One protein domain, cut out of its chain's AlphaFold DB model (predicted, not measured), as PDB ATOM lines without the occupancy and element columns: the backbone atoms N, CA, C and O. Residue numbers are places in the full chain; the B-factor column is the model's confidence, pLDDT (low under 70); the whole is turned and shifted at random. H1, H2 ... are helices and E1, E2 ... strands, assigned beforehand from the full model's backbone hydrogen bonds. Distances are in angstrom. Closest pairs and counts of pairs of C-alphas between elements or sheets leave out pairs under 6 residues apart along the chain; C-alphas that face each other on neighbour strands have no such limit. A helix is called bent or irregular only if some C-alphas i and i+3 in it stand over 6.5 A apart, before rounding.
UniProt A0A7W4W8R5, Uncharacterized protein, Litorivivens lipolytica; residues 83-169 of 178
ATOM      1  N   GLU A  83     185.523 214.116 138.604       93.12
ATOM      2  CA  GLU A  83     185.453 214.964 137.403       93.12
ATOM      3  C   GLU A  83     186.594 215.996 137.326       93.12
ATOM      4  O   GLU A  83     186.977 216.426 136.239       93.12
ATOM      5  N   GLU A  84     187.175 216.359 138.471       94.06
ATOM      6  CA  GLU A  84     188.155 217.443 138.577       94.06
ATOM      7  C   GLU A  84     189.554 216.951 138.951       94.06
ATOM      8  O   GLU A  84     190.553 217.551 138.549       94.06
ATOM      9  N   ARG A  85     189.649 215.871 139.734       95.88
ATOM     10  CA  ARG A  85     190.884 215.453 140.407       95.88
ATOM     11  C   ARG A  85     191.233 214.013 140.073       95.88
ATOM     12  O   ARG A  85     190.366 213.144 140.026       95.88
ATOM     13  N   PHE A  86     192.524 213.762 139.899       95.38
ATOM     14  CA  PHE A  86     193.095 212.426 139.853       95.38
ATOM     15  C   PHE A  86     194.086 212.284 141.008       95.38
ATOM     16  O   PHE A  86     195.153 212.900 141.014       95.38
ATOM     17  N   VAL A  87     193.701 211.462 141.981       95.44
ATOM     18  CA  VAL A  87     194.441 211.206 143.212       95.44
ATOM     19  C   VAL A  87     194.942 209.771 143.210       95.44
ATOM     20  O   VAL A  87     194.176 208.833 142.976       95.44
ATOM     21  N   VAL A  88     196.222 209.588 143.501       93.81
ATOM     22  CA  VAL A  88     196.815 208.287 143.806       93.81
ATOM     23  C   VAL A  88     197.538 208.406 145.137       93.81
ATOM     24  O   VAL A  88     198.448 209.216 145.280       93.81
ATOM     25  N   SER A  89     197.158 207.559 146.081       92.69
ATOM     26  CA  SER A  89     197.780 207.421 147.391       92.69
ATOM     27  C   SER A  89     198.488 206.075 147.441       92.69
ATOM     28  O   SER A  89     197.854 205.017 147.523       92.69
ATOM     29  N   TYR A  90     199.815 206.105 147.345       89.00
ATOM     30  CA  TYR A  90     200.658 204.926 147.469       89.00
ATOM     31  C   TYR A  90     201.181 204.798 148.904       89.00
ATOM     32  O   TYR A  90     201.758 205.750 149.430       89.00
ATOM     33  N   PRO A  91     201.030 203.629 149.546       85.88
ATOM     34  CA  PRO A  91     201.466 203.456 150.922       85.88
ATOM     35  C   PRO A  91     202.984 203.596 151.048       85.88
ATOM     36  O   PRO A  91     203.728 202.945 150.313       85.88
ATOM     37  N   ASP A  92     203.424 204.409 152.006       82.81
ATOM     38  CA  ASP A  92     204.834 204.601 152.365       82.81
ATOM     39  C   ASP A  92     205.718 205.164 151.225       82.81
ATOM     40  O   ASP A  92     206.939 205.031 151.261       82.81
ATOM     41  N   SER A  93     205.126 205.793 150.194       84.81
ATOM     42  CA  SER A  93     205.876 206.432 149.100       84.81
ATOM     43  C   SER A  93     205.192 207.695 148.578       84.81
ATOM     44  O   SER A  93     204.257 207.638 147.774       84.81
ATOM     45  N   GLU A  94     205.718 208.855 148.973       84.25
ATOM     46  CA  GLU A  94     205.317 210.147 148.401       84.25
ATOM     47  C   GLU A  94     205.674 210.244 146.915       84.25
ATOM     48  O   GLU A  94     204.912 210.791 146.129       84.25
ATOM     49  N   ALA A  95     206.783 209.630 146.488       84.00
ATOM     50  CA  ALA A  95     207.225 209.656 145.094       84.00
ATOM     51  C   ALA A  95     206.243 208.972 144.122       84.00
ATOM     52  O   ALA A  95     206.278 209.233 142.917       84.00
ATOM     53  N   TRP A  96     205.388 208.077 144.625       86.44
ATOM     54  CA  TRP A  96     204.345 207.395 143.849       86.44
ATOM     55  C   TRP A  96     202.931 207.817 144.248       86.44
ATOM     56  O   TRP A  96     201.962 207.219 143.773       86.44
ATOM     57  N   SER A  97     202.826 208.842 145.092       92.44
ATOM     58  CA  SER A  97     201.572 209.483 145.459       92.44
ATOM     59  C   SER A  97     201.471 210.837 144.769       92.44
ATOM     60  O   SER A  97     202.458 211.554 144.623       92.44
ATOM     61  N   PHE A  98     200.284 211.197 144.307       94.88
ATOM     62  CA  PHE A  98     200.047 212.505 143.715       94.88
ATOM     63  C   PHE A  98     198.575 212.877 143.787       94.88
ATOM     64  O   PHE A  98     197.694 212.021 143.854       94.88
ATOM     65  N   ASP A  99     198.329 214.175 143.707       95.69
ATOM     66  CA  ASP A  99     196.998 214.739 143.600       95.69
ATOM     67  C   ASP A  99     197.038 215.879 142.581       95.69
ATOM     68  O   ASP A  99     197.668 216.917 142.805       95.69
ATOM     69  N   VAL A 100     196.436 215.645 141.416       95.56
ATOM     70  CA  VAL A 100     196.518 216.556 140.270       95.56
ATOM     71  C   VAL A 100     195.143 216.861 139.693       95.56
ATOM     72  O   VAL A 100     194.207 216.069 139.798       95.56
ATOM     73  N   SER A 101     195.025 218.014 139.034       95.56
ATOM     74  CA  SER A 101     193.829 218.350 138.263       95.56
ATOM     75  C   SER A 101     193.774 217.540 136.971       95.56
ATOM     76  O   SER A 101     194.759 217.452 136.231       95.56
ATOM     77  N   ILE A 102     192.599 217.004 136.648       94.25
ATOM     78  CA  ILE A 102     192.358 216.307 135.383       94.25
ATOM     79  C   ILE A 102     192.534 217.253 134.199       94.25
ATOM     80  O   ILE A 102     193.030 216.827 133.156       94.25
ATOM     81  N   ALA A 103     192.187 218.532 134.352       94.31
ATOM     82  CA  ALA A 103     192.348 219.537 133.305       94.31
ATOM     83  C   ALA A 103     193.822 219.749 132.915       94.31
ATOM     84  O   ALA A 103     194.110 220.108 131.771       94.31
ATOM     85  N   ASP A 104     194.753 219.473 133.829       96.00
ATOM     86  CA  ASP A 104     196.189 219.680 133.626       96.00
ATOM     87  C   ASP A 104     196.894 218.464 133.021       96.00
ATOM     88  O   ASP A 104     198.058 218.554 132.620       96.00
ATOM     89  N   ILE A 105     196.196 217.334 132.889       96.00
ATOM     90  CA  ILE A 105     196.735 216.141 132.240       96.00
ATOM     91  C   ILE A 105     196.877 216.420 130.741       96.00
ATOM     92  O   ILE A 105     195.933 216.837 130.066       96.00
ATOM     93  N   LYS A 106     198.064 216.182 130.192       95.06
ATOM     94  CA  LYS A 106     198.321 216.278 128.754       95.06
ATOM     95  C   LYS A 106     197.978 214.973 128.045       95.06
ATOM     96  O   LYS A 106     197.279 215.002 127.040       95.06
ATOM     97  N   ARG A 107     198.480 213.845 128.555       95.00
ATOM     98  CA  ARG A 107     198.210 212.493 128.037       95.00
ATOM     99  C   ARG A 107     198.624 211.423 129.042       95.00
ATOM    100  O   ARG A 107     199.401 211.688 129.959       95.00
ATOM    101  N   PHE A 108     198.159 210.205 128.810       96.12
ATOM    102  CA  PHE A 108     198.714 209.007 129.427       96.12
ATOM    103  C   PHE A 108     199.865 208.492 128.571       96.12
ATOM    104  O   PHE A 108     199.806 208.569 127.345       96.12
ATOM    105  N   GLU A 109     200.915 207.960 129.189       95.00
ATOM    106  CA  GLU A 109     202.007 207.354 128.430       95.00
ATOM    107  C   GLU A 109     202.790 206.311 129.226       95.00
ATOM    108  O   GLU A 109     202.841 206.313 130.460       95.00
ATOM    109  N   HIS A 110     203.441 205.430 128.473       93.50
ATOM    110  CA  HIS A 110     204.479 204.545 128.976       93.50
ATOM    111  C   HIS A 110     205.845 205.184 128.719       93.50
ATOM    112  O   HIS A 110     206.119 205.596 127.594       93.50
ATOM    113  N   ARG A 111     206.716 205.247 129.728       91.12
ATOM    114  CA  ARG A 111     208.096 205.734 129.615       91.12
ATOM    115  C   ARG A 111     209.089 204.614 129.859       91.12
ATOM    116  O   ARG A 111     208.940 203.851 130.806       91.12
ATOM    117  N   ARG A 112     210.149 204.557 129.061       90.38
ATOM    118  CA  ARG A 112     211.309 203.694 129.320       90.38
ATOM    119  C   ARG A 112     212.588 204.495 129.155       90.38
ATOM    120  O   ARG A 112     212.695 205.314 128.246       90.38
ATOM    121  N   LYS A 113     213.548 204.276 130.045       85.19
ATOM    122  CA  LYS A 113     214.902 204.812 129.912       85.19
ATOM    123  C   LYS A 113     215.817 203.692 129.414       85.19
ATOM    124  O   LYS A 113     215.857 202.633 130.029       85.19
ATOM    125  N   LEU A 114     216.500 203.908 128.297       81.50
ATOM    126  CA  LEU A 114     217.483 202.995 127.724       81.50
ATOM    127  C   LEU A 114     218.873 203.420 128.191       81.50
ATOM    128  O   LEU A 114     219.243 204.590 128.064       81.50
ATOM    129  N   SER A 115     219.617 202.471 128.752       72.06
ATOM    130  CA  SER A 115     220.988 202.676 129.215       72.06
ATOM    131  C   SER A 115     221.954 201.802 128.416       72.06
ATOM    132  O   SER A 115     221.531 200.869 127.734       72.06
ATOM    133  N   HIS A 116     223.259 202.051 128.549       61.19
ATOM    134  CA  HIS A 116     224.288 201.200 127.935       61.19
ATOM    135  C   HIS A 116     224.221 199.735 128.412       61.19
ATOM    136  O   HIS A 116     224.733 198.857 127.728       61.19
ATOM    137  N   ALA A 117     223.568 199.460 129.549       68.31
ATOM    138  CA  ALA A 117     223.366 198.118 130.095       68.31
ATOM    139  C   ALA A 117     222.059 197.437 129.620       68.31
ATOM    140  O   ALA A 117     221.714 196.370 130.121       68.31
ATOM    141  N   GLY A 118     221.330 198.043 128.673       66.50
ATOM    142  CA  GLY A 118     220.091 197.507 128.106       66.50
ATOM    143  C   GLY A 118     218.819 198.249 128.532       66.50
ATOM    144  O   GLY A 118     218.851 199.395 129.005       66.50
ATOM    145  N   ASP A 119     217.684 197.581 128.317       71.81
ATOM    146  CA  ASP A 119     216.334 198.090 128.563       71.81
ATOM    147  C   ASP A 119     216.077 198.362 130.050       71.81
ATOM    148  O   ASP A 119     216.069 197.452 130.877       71.81
ATOM    149  N   GLY A 120     215.806 199.623 130.394       75.75
ATOM    150  CA  GLY A 120     215.360 199.990 131.735       75.75
ATOM    151  C   GLY A 120     213.899 199.619 132.009       75.75
ATOM    152  O   GLY A 120     213.131 199.226 131.125       75.75
ATOM    153  N   ILE A 121     213.490 199.805 133.264       83.44
ATOM    154  CA  ILE A 121     212.115 199.565 133.715       83.44
ATOM    155  C   ILE A 121     211.148 200.480 132.947       83.44
ATOM    156  O   ILE A 121     211.420 201.661 132.719       83.44
ATOM    157  N   THR A 122     210.010 199.918 132.528       87.25
ATOM    158  CA  THR A 122     208.931 200.695 131.903       87.25
ATOM    159  C   THR A 122     208.012 201.246 132.981       87.25
ATOM    160  O   THR A 122     207.402 200.489 133.732       87.25
ATOM    161  N   TYR A 123     207.887 202.563 133.027       90.25
ATOM    162  CA  TYR A 123     206.983 203.294 133.902       90.25
ATOM    163  C   TYR A 123     205.712 203.645 133.140       90.25
ATOM    164  O   TYR A 123     205.752 203.900 131.939       90.25
ATOM    165  N   SER A 124     204.576 203.651 133.821       93.56
ATOM    166  CA  SER A 124     203.286 203.998 133.222       93.56
ATOM    167  C   SER A 124     202.680 205.107 134.046       93.56
ATOM    168  O   SER A 124     202.681 205.019 135.269       93.56
ATOM    169  N   GLY A 125     202.179 206.156 133.413       94.38
ATOM    170  CA  GLY A 125     201.686 207.289 134.174       94.38
ATOM    171  C   GLY A 125     201.058 208.367 133.322       94.38
ATOM    172  O   GLY A 125     200.638 208.126 132.188       94.38
ATOM    173  N   ILE A 126     201.000 209.558 133.900       95.25
ATOM    174  CA  ILE A 126     200.422 210.742 133.279       95.25
ATOM    175  C   ILE A 126     201.500 211.796 133.062       95.25
ATOM    176  O   ILE A 126     202.305 212.082 133.950       95.25
ATOM    177  N   LEU A 127     201.503 212.370 131.863       95.56
ATOM    178  CA  LEU A 127     202.267 213.567 131.548       95.56
ATOM    179  C   LEU A 127     201.362 214.779 131.733       95.56
ATOM    180  O   LEU A 127     200.267 214.832 131.171       95.56
ATOM    181  N   MET A 128     201.835 215.754 132.489       96.06
ATOM    182  CA  MET A 128     201.150 217.010 132.755       96.06
ATOM    183  C   MET A 128     201.476 218.053 131.679       96.06
ATOM    184  O   MET A 128     202.508 217.983 131.006       96.06
ATOM    185  N   LYS A 129     200.614 219.061 131.521       94.31
ATOM    186  CA  LYS A 129     200.826 220.185 130.587       94.31
ATOM    187  C   LYS A 129     202.087 220.996 130.899       94.31
ATOM    188  O   LYS A 129     202.712 221.507 129.977       94.31
ATOM    189  N   ASN A 130     202.481 221.069 132.170       92.38
ATOM    190  CA  ASN A 130     203.724 221.709 132.619       92.38
ATOM    191  C   ASN A 130     204.984 220.842 132.380       92.38
ATOM    192  O   ASN A 130     206.083 221.255 132.739       92.38
ATOM    193  N   GLY A 131     204.839 219.642 131.803       91.38
ATOM    194  CA  GLY A 131     205.940 218.727 131.499       91.38
ATOM    195  C   GLY A 131     206.301 217.740 132.614       91.38
ATOM    196  O   GLY A 131     207.111 216.841 132.367       91.38
ATOM    197  N   THR A 132     205.706 217.835 133.810       92.44
ATOM    198  CA  THR A 132     205.956 216.857 134.880       92.44
ATOM    199  C   THR A 132     205.315 215.510 134.554       92.44
ATOM    200  O   THR A 132     204.285 215.427 133.885       92.44
ATOM    201  N   PHE A 133     205.939 214.426 135.014       93.31
ATOM    202  CA  PHE A 133     205.418 213.074 134.843       93.31
ATOM    203  C   PHE A 133     205.153 212.443 136.200       93.31
ATOM    204  O   PHE A 133     206.068 212.332 137.016       93.31
ATOM    205  N   HIS A 134     203.919 211.996 136.410       94.31
ATOM    206  CA  HIS A 134     203.526 211.274 137.612       94.31
ATOM    207  C   HIS A 134     203.368 209.795 137.284       94.31
ATOM    208  O   HIS A 134     202.540 209.402 136.458       94.31
ATOM    209  N   ASN A 135     204.195 208.972 137.925       92.62
ATOM    210  CA  ASN A 135     204.164 207.528 137.753       92.62
ATOM    211  C   ASN A 135     202.969 206.929 138.499       92.62
ATOM    212  O   ASN A 135     202.766 207.197 139.680       92.62
ATOM    213  N   VAL A 136     202.232 206.047 137.833       92.19
ATOM    214  CA  VAL A 136     201.170 205.247 138.435       92.19
ATOM    215  C   VAL A 136     201.687 203.821 138.572       92.19
ATOM    216  O   VAL A 136     201.795 203.070 137.602       92.19
ATOM    217  N   SER A 137     202.008 203.419 139.801       87.38
ATOM    218  CA  SER A 137     202.476 202.058 140.061       87.38
ATOM    219  C   SER A 137     201.352 201.032 139.889       87.38
ATOM    220  O   SER A 137     200.308 201.116 140.535       87.38
ATOM    221  N   MET A 138     201.616 199.989 139.102       87.69
ATOM    222  CA  MET A 138     200.694 198.866 138.886       87.69
ATOM    223  C   MET A 138     200.852 197.732 139.918       87.69
ATOM    224  O   MET A 138     200.075 196.782 139.897       87.69
ATOM    225  N   ASN A 139     201.804 197.830 140.857       84.25
ATOM    226  CA  ASN A 139     202.149 196.754 141.806       84.25
ATOM    227  C   ASN A 139     200.991 196.297 142.705       84.25
ATOM    228  O   ASN A 139     200.958 195.150 143.139       84.25
ATOM    229  N   TYR A 140     200.009 197.164 142.956       81.62
ATOM    230  CA  TYR A 140     198.823 196.796 143.728       81.62
ATOM    231  C   TYR A 140     197.735 196.133 142.866       81.62
ATOM    232  O   TYR A 140     196.690 195.762 143.379       81.62
ATOM    233  N   GLY A 141     197.974 195.878 141.576       82.62
ATOM    234  CA  GLY A 141     196.987 195.296 140.659       82.62
ATOM    235  C   GLY A 141     195.979 196.320 140.134       82.62
ATOM    236  O   GLY A 141     194.886 195.947 139.698       82.62
ATOM    237  N   ASN A 142     196.332 197.604 140.210       89.31
ATOM    238  CA  ASN A 142     195.589 198.663 139.554       89.31
ATOM    239  C   ASN A 142     195.800 198.594 138.030       89.31
ATOM    240  O   ASN A 142     196.730 197.944 137.556       89.31
ATOM    241  N   ASN A 143     194.930 199.231 137.249       91.06
ATOM    242  CA  ASN A 143     194.973 199.167 135.794       91.06
ATOM    243  C   ASN A 143     194.863 200.563 135.172       91.06
ATOM    244  O   ASN A 143     193.781 201.149 135.106       91.06
ATOM    245  N   ILE A 144     195.984 201.049 134.638       93.44
ATOM    246  CA  ILE A 144     196.071 202.364 134.003       93.44
ATOM    247  C   ILE A 144     195.145 202.517 132.785       93.44
ATOM    248  O   ILE A 144     194.617 203.599 132.556       93.44
ATOM    249  N   ASN A 145     194.840 201.439 132.050       93.62
ATOM    250  CA  ASN A 145     193.868 201.500 130.953       93.62
ATOM    251  C   ASN A 145     192.443 201.746 131.462       93.62
ATOM    252  O   ASN A 145     191.665 202.419 130.789       93.62
ATOM    253  N   LYS A 146     192.077 201.208 132.635       94.75
ATOM    254  CA  LYS A 146     190.766 201.485 133.247       94.75
ATOM    255  C   LYS A 146     190.673 202.939 133.708       94.75
ATOM    256  O   LYS A 146     189.659 203.574 133.445       94.75
ATOM    257  N   MET A 147     191.743 203.471 134.303       95.00
ATOM    258  CA  MET A 147     191.827 204.891 134.667       95.00
ATOM    259  C   MET A 147     191.698 205.796 133.447       95.00
ATOM    260  O   MET A 147     190.876 206.703 133.435       95.00
ATOM    261  N   PHE A 148     192.471 205.513 132.395       95.75
ATOM    262  CA  PHE A 148     192.409 206.263 131.150       95.75
ATOM    263  C   PHE A 148     190.995 206.259 130.569       95.75
ATOM    264  O   PHE A 148     190.474 207.314 130.228       95.75
ATOM    265  N   LYS A 149     190.342 205.090 130.507       95.56
ATOM    266  CA  LYS A 149     188.952 204.985 130.044       95.56
ATOM    267  C   LYS A 149     187.998 205.836 130.880       95.56
ATOM    268  O   LYS A 149     187.132 206.472 130.291       95.56
ATOM    269  N   ALA A 150     188.165 205.872 132.203       94.75
ATOM    270  CA  ALA A 150     187.350 206.709 133.080       94.75
ATOM    271  C   ALA A 150     187.531 208.200 132.761       94.75
ATOM    272  O   ALA A 150     186.547 208.887 132.504       94.75
ATOM    273  N   ILE A 151     188.772 208.686 132.659       94.81
ATOM    274  CA  ILE A 151     189.031 210.097 132.328       94.81
ATOM    275  C   ILE A 151     188.579 210.431 130.901       94.81
ATOM    276  O   ILE A 151     188.037 211.505 130.653       94.81
ATOM    277  N   LYS A 152     188.713 209.503 129.951       94.75
ATOM    278  CA  LYS A 152     188.290 209.717 128.563       94.75
ATOM    279  C   LYS A 152     186.788 209.995 128.424       94.75
ATOM    280  O   LYS A 152     186.385 210.613 127.445       94.75
ATOM    281  N   THR A 153     185.962 209.582 129.393       93.50
ATOM    282  CA  THR A 153     184.523 209.906 129.391       93.50
ATOM    283  C   THR A 153     184.242 211.403 129.534       93.50
ATOM    284  O   THR A 153     183.267 211.884 128.965       93.50
ATOM    285  N   ILE A 154     185.107 212.134 130.241       93.94
ATOM    286  CA  ILE A 154     184.987 213.583 130.465       93.94
ATOM    287  C   ILE A 154     185.957 214.402 129.608       93.94
ATOM    288  O   ILE A 154     185.717 215.578 129.359       93.94
ATOM    289  N   ARG A 155     187.043 213.782 129.140       93.56
ATOM    290  CA  ARG A 155     188.062 214.396 128.282       93.56
ATOM    291  C   ARG A 155     188.354 213.503 127.070       93.56
ATOM    292  O   ARG A 155     189.361 212.784 127.068       93.56
ATOM    293  N   PRO A 156     187.470 213.488 126.053       93.69
ATOM    294  CA  PRO A 156     187.593 212.607 124.888       93.69
ATOM    295  C   PRO A 156     188.876 212.820 124.076       93.69
ATOM    296  O   PRO A 156     189.333 211.897 123.401       93.69
ATOM    297  N   GLU A 157     189.452 214.019 124.158       93.38
ATOM    298  CA  GLU A 157     190.686 214.433 123.496       93.38
ATOM    299  C   GLU A 157     191.954 213.853 124.136       93.38
ATOM    300  O   GLU A 157     193.029 213.945 123.545       93.38
ATOM    301  N   LEU A 158     191.865 213.260 125.334       92.94
ATOM    302  CA  LEU A 158     193.020 212.623 125.958       92.94
ATOM    303  C   LEU A 158     193.450 211.371 125.195       92.94
ATOM    304  O   LEU A 158     192.665 210.467 124.887       92.94
ATOM    305  N   GLU A 159     194.756 211.288 124.983       94.00
ATOM    306  CA  GLU A 159     195.396 210.173 124.307       94.00
ATOM    307  C   GLU A 159     196.103 209.246 125.293       94.00
ATOM    308  O   GLU A 159     196.603 209.663 126.344       94.00
ATOM    309  N   PHE A 160     196.184 207.976 124.901       94.69
ATOM    310  CA  PHE A 160     197.062 206.995 125.517       94.69
ATOM    311  C   PHE A 160     197.767 206.207 124.406       94.69
ATOM    312  O   PHE A 160     197.248 205.185 123.946       94.69
ATOM    313  N   PRO A 161     198.909 206.708 123.904       90.38
ATOM    314  CA  PRO A 161     199.652 206.043 122.845       90.38
ATOM    315  C   PRO A 161     200.114 204.651 123.286       90.38
ATOM    316  O   PRO A 161     200.641 204.480 124.383       90.38
ATOM    317  N   SER A 162     199.968 203.659 122.405       86.94
ATOM    318  CA  SER A 162     200.452 202.291 122.645       86.94
ATOM    319  C   SER A 162     201.979 202.176 122.577       86.94
ATOM    320  O   SER A 162     202.560 201.234 123.112       86.94
ATOM    321  N   GLN A 163     202.637 203.132 121.915       87.62
ATOM    322  CA  GLN A 163     204.090 203.185 121.812       87.62
ATOM    323  C   GLN A 163     204.715 203.645 123.131       87.62
ATOM    324  O   GLN A 163     204.270 204.612 123.747       87.62
ATOM    325  N   ILE A 164     205.809 202.993 123.519       86.56
ATOM    326  CA  ILE A 164     206.599 203.397 124.680       86.56
ATOM    327  C   ILE A 164     207.419 204.635 124.310       86.56
ATOM    328  O   ILE A 164     208.193 204.624 123.353       86.56
ATOM    329  N   ASN A 165     207.269 205.701 125.090       87.94
ATOM    330  CA  ASN A 165     208.080 206.901 124.995       87.94
ATOM    331  C   ASN A 165     209.470 206.602 125.578       87.94
ATOM    332  O   ASN A 165     209.617 206.320 126.769       87.94
ATOM    333  N   GLN A 166     210.491 206.591 124.726       88.12
ATOM    334  CA  GLN A 166     211.835 206.152 125.092       88.12
ATOM    335  C   GLN A 166     212.786 207.338 125.223       88.12
ATOM    336  O   GLN A 166     212.868 208.168 124.320       88.12
ATOM    337  N   LYS A 167     213.541 207.355 126.323       85.81
ATOM    338  CA  LYS A 167     214.733 208.186 126.491       85.81
ATOM    339  C   LYS A 167     215.964 207.319 126.281       85.81
ATOM    340  O   LYS A 167     216.088 206.291 126.941       85.81
ATOM    341  N   VAL A 168     216.856 207.730 125.392       81.81
ATOM    342  CA  VAL A 168     218.132 207.062 125.108       81.81
ATOM    343  C   VAL A 168     219.256 207.931 125.652       81.81
ATOM    344  O   VAL A 168     219.286 209.131 125.383       81.81
ATOM    345  N   GLU A 169     220.176 207.336 126.406       79.25
ATOM    346  CA  GLU A 169     221.415 207.986 126.842       79.25
ATOM    347  C   GLU A 169     222.613 207.432 126.065       79.25
ATOM    348  O   GLU A 169     222.680 206.232 125.801       79.25
TER     349      GLU A 169
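What this domain is: This is residues 83 to 169 of the 178 residues of an uncharacterized protein of Litorivivens lipolytica (UniProt A0A7W4W8R5). A long two-stranded ribbon, E3 and E4, bent in both strands and strongly twisted, is widened by short E5 beside E4 and by E6 along E3's far half; helix H1 covers its near half, and a separate small hairpin, E1 and E2, sits near that same end. The ribbon's turn at His 116 makes the far end of the longest axis. The printed part has 87 residues, with six named strands and one named helix in the order E1 E2 E3 E4 E5 H1 E6; one sheet runs E5 E4 E3 E6, mixed, the other E1 E2, antiparallel. The class is mostly strand, and the whole is compact, with a radius of gyration of the C-alphas of 13.3 A and spans of 42 by 32 by 25 A.

How they stand to each other: Start at E1, residues 85 to 89, which forms an antiparallel hairpin with E2, residues 98 to 101; N 86 and O 100 are 2.9 A apart, within hydrogen-bond range. Go on to E3, residues 105 to 115, and E4, residues 118 to 128, an antiparallel hairpin with N 111 and O 123 at 2.8 A. E3 bends by 66 degrees at residue 108 and E4 by 69 degrees at residue 125. E5, residues 133 to 135, is an edge strand and a hairpin with E4, with N 134 and O 126 at 2.9 A. Look back to E2: its closest C-alpha to E5 is Phe 98, 7.1 A from that of His 134. E3, E4 and E5 make a meander, each strand the antiparallel neighbour of the one before. H1, residues 144 to 152, is on this sheet at a height of 10.1 A, over E4 and E3, and runs along the strands, at 13 degrees to E3 on the local plane; the closest C-alphas of H1 and E3 are those of Phe 148 and Phe 108, 7.1 A apart. Every O i to N i+4 pair in H1 is within hydrogen-bond range. E6, residues 164 to 168, is the other edge strand, parallel to E3, with N 112 and O 165 at 2.9 A. E5, H1 and E6 form a split strand-helix-strand unit, two strands of one sheet with a helix between them along the chain and with E4 and E3 between them in the sheet; its crossover is right-handed. E1 and H1 are apart.

Where its parts are: Find C-alpha 85 at (190.884, 215.453, 140.407), where E1 begins; it is 12.7 A long, and E2 10.1 A. E3 begins at C-alpha 105, (196.735, 216.141, 132.240), and runs 27.9 A; E4 returns over 27.6 A. E5 measures 6.4 A, H1 12.0 A and E6 12.1 A, ending at C-alpha 168, (218.132, 207.062, 125.108).

The domain as a whole: The C-alphas farthest apart, those of Glu 83 and His 116, are 42.3 A apart. The printed part has no cut, and the link from H1 to E6, 11 residues, is long. The mean pLDDT of the printed part is 89.8; look for values under 70 at residues 116 to 118.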